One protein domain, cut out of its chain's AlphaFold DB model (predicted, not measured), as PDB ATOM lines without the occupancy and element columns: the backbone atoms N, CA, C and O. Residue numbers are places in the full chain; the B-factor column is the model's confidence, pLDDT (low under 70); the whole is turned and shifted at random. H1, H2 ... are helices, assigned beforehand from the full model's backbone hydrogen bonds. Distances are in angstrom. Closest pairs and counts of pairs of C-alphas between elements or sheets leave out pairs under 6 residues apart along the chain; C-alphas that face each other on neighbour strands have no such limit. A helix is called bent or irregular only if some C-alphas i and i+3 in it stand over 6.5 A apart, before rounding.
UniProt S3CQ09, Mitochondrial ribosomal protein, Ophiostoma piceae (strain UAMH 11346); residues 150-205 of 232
ATOM      1  N   PRO A 150      27.643  62.533 -53.216       93.44
ATOM      2  CA  PRO A 150      27.519  61.758 -54.459       93.44
ATOM      3  C   PRO A 150      28.283  60.424 -54.478       93.44
ATOM      4  O   PRO A 150      28.050  59.598 -55.355       93.44
ATOM      5  N   TRP A 151      29.216  60.221 -53.543       91.56
ATOM      6  CA  TRP A 151      29.999  58.993 -53.398       91.56
ATOM      7  C   TRP A 151      29.641  58.201 -52.130       91.56
ATOM      8  O   TRP A 151      30.441  57.366 -51.704       91.56
ATOM      9  N   ASP A 152      28.504  58.497 -51.491       93.12
ATOM     10  CA  ASP A 152      28.020  57.846 -50.263       93.12
ATOM     11  C   ASP A 152      29.103  57.722 -49.176       93.12
ATOM     12  O   ASP A 152      29.293  56.681 -48.533       93.12
ATOM     13  N   TYR A 153      29.863  58.808 -48.981       91.25
ATOM     14  CA  TYR A 153      31.079  58.797 -48.168       91.25
ATOM     15  C   TYR A 153      30.838  58.385 -46.710       91.25
ATOM     16  O   TYR A 153      31.672  57.679 -46.139       91.25
ATOM     17  N   ASP A 154      29.714  58.781 -46.113       90.69
ATOM     18  CA  ASP A 154      29.355  58.411 -44.742       90.69
ATOM     19  C   ASP A 154      29.165  56.893 -44.587       90.69
ATOM     20  O   ASP A 154      29.812  56.259 -43.749       90.69
ATOM     21  N   ILE A 155      28.367  56.277 -45.464       91.88
ATOM     22  CA  ILE A 155      28.158  54.824 -45.471       91.88
ATOM     23  C   ILE A 155      29.494  54.117 -45.689       91.88
ATOM     24  O   ILE A 155      29.867  53.235 -44.912       91.88
ATOM     25  N   HIS A 156      30.259  54.549 -46.695       92.62
ATOM     26  CA  HIS A 156      31.570  53.981 -46.980       92.62
ATOM     27  C   HIS A 156      32.517  54.087 -45.772       92.62
ATOM     28  O   HIS A 156      33.215  53.126 -45.447       92.62
ATOM     29  N   ARG A 157      32.527  55.222 -45.058       91.38
ATOM     30  CA  ARG A 157      33.331  55.423 -43.843       91.38
ATOM     31  C   ARG A 157      32.928  54.441 -42.743       91.38
ATOM     32  O   ARG A 157      33.815  53.809 -42.168       91.38
ATOM     33  N   ARG A 158      31.626  54.293 -42.471       90.31
ATOM     34  CA  ARG A 158      31.090  53.379 -41.444       90.31
ATOM     35  C   ARG A 158      31.441  51.924 -41.757       90.31
ATOM     36  O   ARG A 158      32.001  51.233 -40.903       90.31
ATOM     37  N   VAL A 159      31.213  51.489 -42.997       92.88
ATOM     38  CA  VAL A 159      31.558  50.136 -43.457       92.88
ATOM     39  C   VAL A 159      33.063  49.895 -43.335       92.88
ATOM     40  O   VAL A 159      33.478  48.908 -42.735       92.88
ATOM     41  N   LYS A 160      33.905  50.831 -43.791       93.31
ATOM     42  CA  LYS A 160      35.367  50.698 -43.682       93.31
ATOM     43  C   LYS A 160      35.865  50.658 -42.240       93.31
ATOM     44  O   LYS A 160      36.829  49.945 -41.962       93.31
ATOM     45  N   SER A 161      35.245  51.401 -41.318       90.81
ATOM     46  CA  SER A 161      35.596  51.299 -39.895       90.81
ATOM     47  C   SER A 161      35.267  49.925 -39.321       90.81
ATOM     48  O   SER A 161      36.120  49.338 -38.661       90.81
ATOM     49  N   GLN A 162      34.091  49.378 -39.644       90.69
ATOM     50  CA  GLN A 162      33.682  48.049 -39.195       90.69
ATOM     51  C   GLN A 162      34.571  46.953 -39.792       90.69
ATOM     52  O   GLN A 162      35.040  46.084 -39.062       90.69
ATOM     53  N   GLU A 163      34.880  47.023 -41.092       90.88
ATOM     54  CA  GLU A 163      35.812  46.100 -41.757       90.88
ATOM     55  C   GLU A 163      37.190  46.114 -41.091       90.88
ATOM     56  O   GLU A 163      37.756  45.059 -40.820       90.88
ATOM     57  N   LYS A 164      37.722  47.301 -40.778       91.25
ATOM     58  CA  LYS A 164      39.033  47.443 -40.133       91.25
ATOM     59  C   LYS A 164      39.048  46.871 -38.712       91.25
ATOM     60  O   LYS A 164      40.048  46.287 -38.295       91.25
ATOM     61  N   GLU A 165      37.968  47.042 -37.954       88.38
ATOM     62  CA  GLU A 165      37.822  46.455 -36.615       88.38
ATOM     63  C   GLU A 165      37.669  44.930 -36.676       88.38
ATOM     64  O   GLU A 165      38.312  44.205 -35.908       88.38
ATOM     65  N   ALA A 166      36.892  44.426 -37.635       88.19
ATOM     66  CA  ALA A 166      36.760  43.000 -37.906       88.19
ATOM     67  C   ALA A 166      38.103  42.381 -38.331       88.19
ATOM     68  O   ALA A 166      38.507  41.358 -37.787       88.19
ATOM     69  N   GLU A 167      38.850  43.024 -39.229       87.94
ATOM     70  CA  GLU A 167      40.182  42.571 -39.641       87.94
ATOM     71  C   GLU A 167      41.153  42.564 -38.454       87.94
ATOM     72  O   GLU A 167      41.883  41.592 -38.252       87.94
ATOM     73  N   ARG A 168      41.142  43.614 -37.622       87.75
ATOM     74  CA  ARG A 168      41.991  43.696 -36.426       87.75
ATOM     75  C   ARG A 168      41.688  42.569 -35.440       87.75
ATOM     76  O   ARG A 168      42.620  41.914 -34.976       87.75
ATOM     77  N   SER A 169      40.413  42.335 -35.134       86.88
ATOM     78  CA  SER A 169      39.988  41.264 -34.222       86.88
ATOM     79  C   SER A 169      40.308  39.876 -34.785       86.88
ATOM     80  O   SER A 169      40.857  39.035 -34.074       86.88
ATOM     81  N   GLN A 170      40.062  39.638 -36.078       86.00
ATOM     82  CA  GLN A 170      40.424  38.389 -36.752       86.00
ATOM     83  C   GLN A 170      41.933  38.154 -36.735       86.00
ATOM     84  O   GLN A 170      42.376  37.062 -36.383       86.00
ATOM     85  N   ARG A 171      42.731  39.179 -37.052       86.31
ATOM     86  CA  ARG A 171      44.195  39.114 -37.006       86.31
ATOM     87  C   ARG A 171      44.688  38.759 -35.607       86.31
ATOM     88  O   ARG A 171      45.559  37.904 -35.473       86.31
ATOM     89  N   ARG A 172      44.111  39.372 -34.571       85.62
ATOM     90  CA  ARG A 172      44.449  39.110 -33.168       85.62
ATOM     91  C   ARG A 172      44.117  37.677 -32.747       85.62
ATOM     92  O   ARG A 172      44.941  37.003 -32.136       85.62
ATOM     93  N   ARG A 173      42.955  37.166 -33.156       85.75
ATOM     94  CA  ARG A 173      42.561  35.769 -32.912       85.75
ATOM     95  C   ARG A 173      43.438  34.776 -33.673       85.75
ATOM     96  O   ARG A 173      43.830  33.764 -33.107       85.75
ATOM     97  N   ALA A 174      43.752  35.055 -34.937       83.38
ATOM     98  CA  ALA A 174      44.467  34.125 -35.808       83.38
ATOM     99  C   ALA A 174      45.980  34.090 -35.546       83.38
ATOM    100  O   ALA A 174      46.557  33.009 -35.464       83.38
ATOM    101  N   LEU A 175      46.627  35.256 -35.424       82.38
ATOM    102  CA  LEU A 175      48.080  35.351 -35.231       82.38
ATOM    103  C   LEU A 175      48.466  35.300 -33.754       82.38
ATOM    104  O   LEU A 175      49.363  34.552 -33.382       82.38
ATOM    105  N   GLU A 176      47.795  36.090 -32.911       86.94
ATOM    106  CA  GLU A 176      48.166  36.239 -31.495       86.94
ATOM    107  C   GLU A 176      47.434  35.250 -30.580       86.94
ATOM    108  O   GLU A 176      47.755  35.173 -29.397       86.94
ATOM    109  N   LYS A 177      46.447  34.504 -31.102       86.50
ATOM    110  CA  LYS A 177      45.565  33.609 -30.328       86.50
ATOM    111  C   LYS A 177      44.867  34.314 -29.154       86.50
ATOM    112  O   LYS A 177      44.524  33.686 -28.158       86.50
ATOM    113  N   LYS A 178      44.638  35.627 -29.276       87.06
ATOM    114  CA  LYS A 178      43.974  36.459 -28.265       87.06
ATOM    115  C   LYS A 178      42.576  36.857 -28.724       87.06
ATOM    116  O   LYS A 178      42.375  37.250 -29.874       87.06
ATOM    117  N   PHE A 179      41.617  36.823 -27.807       84.81
ATOM    118  CA  PHE A 179      40.251  37.298 -28.036       84.81
ATOM    119  C   PHE A 179      40.076  38.722 -27.510       84.81
ATOM    120  O   PHE A 179      40.750  39.110 -26.557       84.81
ATOM    121  N   ASP A 180      39.199  39.509 -28.138       83.44
ATOM    122  CA  ASP A 180      38.747  40.798 -27.602       83.44
ATOM    123  C   ASP A 180      37.961  40.573 -26.316       83.44
ATOM    124  O   ASP A 180      36.875  39.988 -26.344       83.44
ATOM    125  N   LEU A 181      38.521  41.026 -25.191       86.38
ATOM    126  CA  LEU A 181      37.783  41.072 -23.938       86.38
ATOM    127  C   LEU A 181      36.642  42.078 -24.074       86.38
ATOM    128  O   LEU A 181      36.777  43.100 -24.746       86.38
ATOM    129  N   GLN A 182      35.525  41.814 -23.397       83.12
ATOM    130  CA  GLN A 182      34.362  42.708 -23.411       83.12
ATOM    131  C   GLN A 182      34.714  44.127 -22.932       83.12
ATOM    132  O   GLN A 182      34.154  45.090 -23.440       83.12
ATOM    133  N   SER A 183      35.664  44.260 -22.001       86.62
ATOM    134  CA  SER A 183      36.156  45.547 -21.491       86.62
ATOM    135  C   SER A 183      37.002  46.337 -22.495       86.62
ATOM    136  O   SER A 183      37.067  47.557 -22.406       86.62
ATOM    137  N   GLU A 184      37.645  45.667 -23.452       84.25
ATOM    138  CA  GLU A 184      38.484  46.300 -24.478       84.25
ATOM    139  C   GLU A 184      37.689  46.708 -25.726       84.25
ATOM    140  O   GLU A 184      38.218  47.381 -26.616       84.25
ATOM    141  N   GLN A 185      36.426  46.284 -25.830       81.56
ATOM    142  CA  GLN A 185      35.581  46.611 -26.972       81.56
ATOM    143  C   GLN A 185      35.296  48.114 -26.998       81.56
ATOM    144  O   GLN A 185      34.695  48.674 -26.087       81.56
ATOM    145  N   ARG A 186      35.720  48.773 -28.081       78.44
ATOM    146  CA  ARG A 186      35.558  50.224 -28.253       78.44
ATOM    147  C   ARG A 186      34.112  50.631 -28.533       78.44
ATOM    148  O   ARG A 186      33.714  51.746 -28.207       78.44
ATOM    149  N   TYR A 187      33.346  49.740 -29.155       83.56
ATOM    150  CA  TYR A 187      31.945  49.951 -29.485       83.56
ATOM    151  C   TYR A 187      31.047  49.214 -28.493       83.56
ATOM    152  O   TYR A 187      31.114  47.990 -28.372       83.56
ATOM    153  N   VAL A 188      30.177  49.963 -27.814       85.75
ATOM    154  CA  VAL A 188      29.113  49.412 -26.973       85.75
ATOM    155  C   VAL A 188      27.813  49.437 -27.780       85.75
ATOM    156  O   VAL A 188      27.381  50.520 -28.179       85.75
ATOM    157  N   PRO A 189      27.165  48.285 -28.027       89.75
ATOM    158  CA  PRO A 189      25.895  48.251 -28.740       89.75
ATOM    159  C   PRO A 189      24.827  49.129 -28.078       89.75
ATOM    160  O   PRO A 189      24.708  49.147 -26.850       89.75
ATOM    161  N   ALA A 190      23.993  49.785 -28.890       92.62
ATOM    162  CA  ALA A 190      22.944  50.688 -28.406       92.62
ATOM    163  C   ALA A 190      22.014  50.032 -27.367       92.62
ATOM    164  O   ALA A 190      21.667  50.663 -26.369       92.62
ATOM    165  N   PHE A 191      21.687  48.743 -27.537       94.31
ATOM    166  CA  PHE A 191      20.848  48.010 -26.585       94.31
ATOM    167  C   PHE A 191      21.465  47.944 -25.177       94.31
ATOM    168  O   PHE A 191      20.740  48.038 -24.194       94.31
ATOM    169  N   ARG A 192      22.798  47.837 -25.052       91.12
ATOM    170  CA  ARG A 192      23.471  47.810 -23.743       91.12
ATOM    171  C   ARG A 192      23.419  49.170 -23.062       91.12
ATOM    172  O   ARG A 192      23.240  49.232 -21.851       91.12
ATOM    173  N   VAL A 193      23.548  50.249 -23.835       94.75
ATOM    174  CA  VAL A 193      23.414  51.620 -23.321       94.75
ATOM    175  C   VAL A 193      21.983  51.866 -22.843       94.75
ATOM    176  O   VAL A 193      21.786  52.393 -21.748       94.75
ATOM    177  N   ALA A 194      20.989  51.426 -23.619       96.31
ATOM    178  CA  ALA A 194      19.579  51.513 -23.249       96.31
ATOM    179  C   ALA A 194      19.262  50.700 -21.983       96.31
ATOM    180  O   ALA A 194      18.644  51.228 -21.063       96.31
ATOM    181  N   LEU A 195      19.757  49.461 -21.888       95.69
ATOM    182  CA  LEU A 195      19.602  48.609 -20.706       95.69
ATOM    183  C   LEU A 195      20.250  49.240 -19.466       95.69
ATOM    184  O   LEU A 195      19.636  49.299 -18.405       95.69
ATOM    185  N   ALA A 196      21.476  49.759 -19.600       95.19
ATOM    186  CA  ALA A 196      22.178  50.429 -18.508       95.19
ATOM    187  C   ALA A 196      21.427  51.682 -18.035       95.19
ATOM    188  O   ALA A 196      21.365  51.956 -16.836       95.19
ATOM    189  N   ARG A 197      20.822  52.433 -18.964       96.31
ATOM    190  CA  ARG A 197      19.951  53.565 -18.640       96.31
ATOM    191  C   ARG A 197      18.692  53.108 -17.900       96.31
ATOM    192  O   ARG A 197      18.404  53.659 -16.841       96.31
ATOM    193  N   GLN A 198      17.994  52.092 -18.406       95.38
ATOM    194  CA  GLN A 198      16.798  51.539 -17.769       95.38
ATOM    195  C   GLN A 198      17.099  51.038 -16.350       95.38
ATOM    196  O   GLN A 198      16.364  51.357 -15.422       95.38
ATOM    197  N   ALA A 199      18.208  50.320 -16.158       96.00
ATOM    198  CA  ALA A 199      18.638  49.852 -14.844       96.00
ATOM    199  C   ALA A 199      18.872  51.016 -13.865       96.00
ATOM    200  O   ALA A 199      18.412  50.962 -12.728       96.00
ATOM    201  N   ARG A 200      19.515  52.107 -14.309       96.81
ATOM    202  CA  ARG A 200      19.691  53.318 -13.484       96.81
ATOM    203  C   ARG A 200      18.357  53.962 -13.111       96.81
ATOM    204  O   ARG A 200      18.189  54.388 -11.975       96.81
ATOM    205  N   GLU A 201      17.414  54.034 -14.044       96.69
ATOM    206  CA  GLU A 201      16.079  54.594 -13.795       96.69
ATOM    207  C   GLU A 201      15.280  53.763 -12.779       96.69
ATOM    208  O   GLU A 201      14.592  54.348 -11.943       96.69
ATOM    209  N   LEU A 202      15.414  52.430 -12.808       95.81
ATOM    210  CA  LEU A 202      14.826  51.525 -11.812       95.81
ATOM    211  C   LEU A 202      15.445  51.726 -10.423       95.81
ATOM    212  O   LEU A 202      14.717  51.845  -9.445       95.81
ATOM    213  N   VAL A 203      16.778  51.820 -10.337       95.94
ATOM    214  CA  VAL A 203      17.494  52.017  -9.060       95.94
ATOM    215  C   VAL A 203      17.153  53.364  -8.417       95.94
ATOM    216  O   VAL A 203      16.992  53.442  -7.207       95.94
ATOM    217  N   ILE A 204      17.008  54.424  -9.219       96.88
ATOM    218  CA  ILE A 204      16.606  55.756  -8.730       96.88
ATOM    219  C   ILE A 204      15.102  55.791  -8.379       96.88
ATOM    220  O   ILE A 204      14.646  56.719  -7.719       96.88
ATOM    221  N   GLY A 205      14.317  54.801  -8.817       93.25
ATOM    222  CA  GLY A 205      12.869  54.750  -8.606       93.25
ATOM    223  C   GLY A 205      12.056  55.613  -9.576       93.25
ATOM    224  O   GLY A 205      10.852  55.767  -9.396       93.25
TER     225      GLY A 205
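This is residues 150 to 205 of the 232 residues of the protein "Mitochondrial ribosomal protein" of Ophiostoma piceae (strain UAMH 11346) (UniProt S3CQ09). A long helix, H1, and a shorter one, H2, make a flat, open figure in which the link turns back from the end of H1 to the level of its middle, and H2 then runs off crosswise, away from the side of H1. The two helices share no packed core, and residues 150 to 164 and 188 to 205 stand free. The printed part has 56 residues with two named helices, in the order H1, H2, and no named strand; the class is all helix. The whole is extended, with a radius of gyration of the C-alphas of 16.5 A and spans of 46 by 41 by 10 A.

H1 is residues 153 to 175, 31.7 A from first to last C-alpha; it begins at C-alpha 153 (31.079, 58.797, -48.168) and ends at C-alpha 175 (48.080, 35.351, -35.231). Residues 176 to 189 hold no named element. H2 is residues 190 to 204, 21.3 A from first to last C-alpha, and ends at C-alpha 204 (16.606, 55.756, -8.730).

H1 and H2 are apart, with no C-alpha of the one within 8 A of the other. Of the residues that stand free, 153 to 164 belong to H1 and 190 to 204 to H2. In H1 and H2 every O i to N i+4 pair is within hydrogen-bond range. Neither helix is bent.

The two C-alphas farthest apart are those of Pro 150 and Gly 205, the first and last printed, at 48.6 A. The link from H1 to H2, 14 residues, is long. The printed part has no cut. The mean pLDDT of the printed part is 89.9, and no printed residue is under 70.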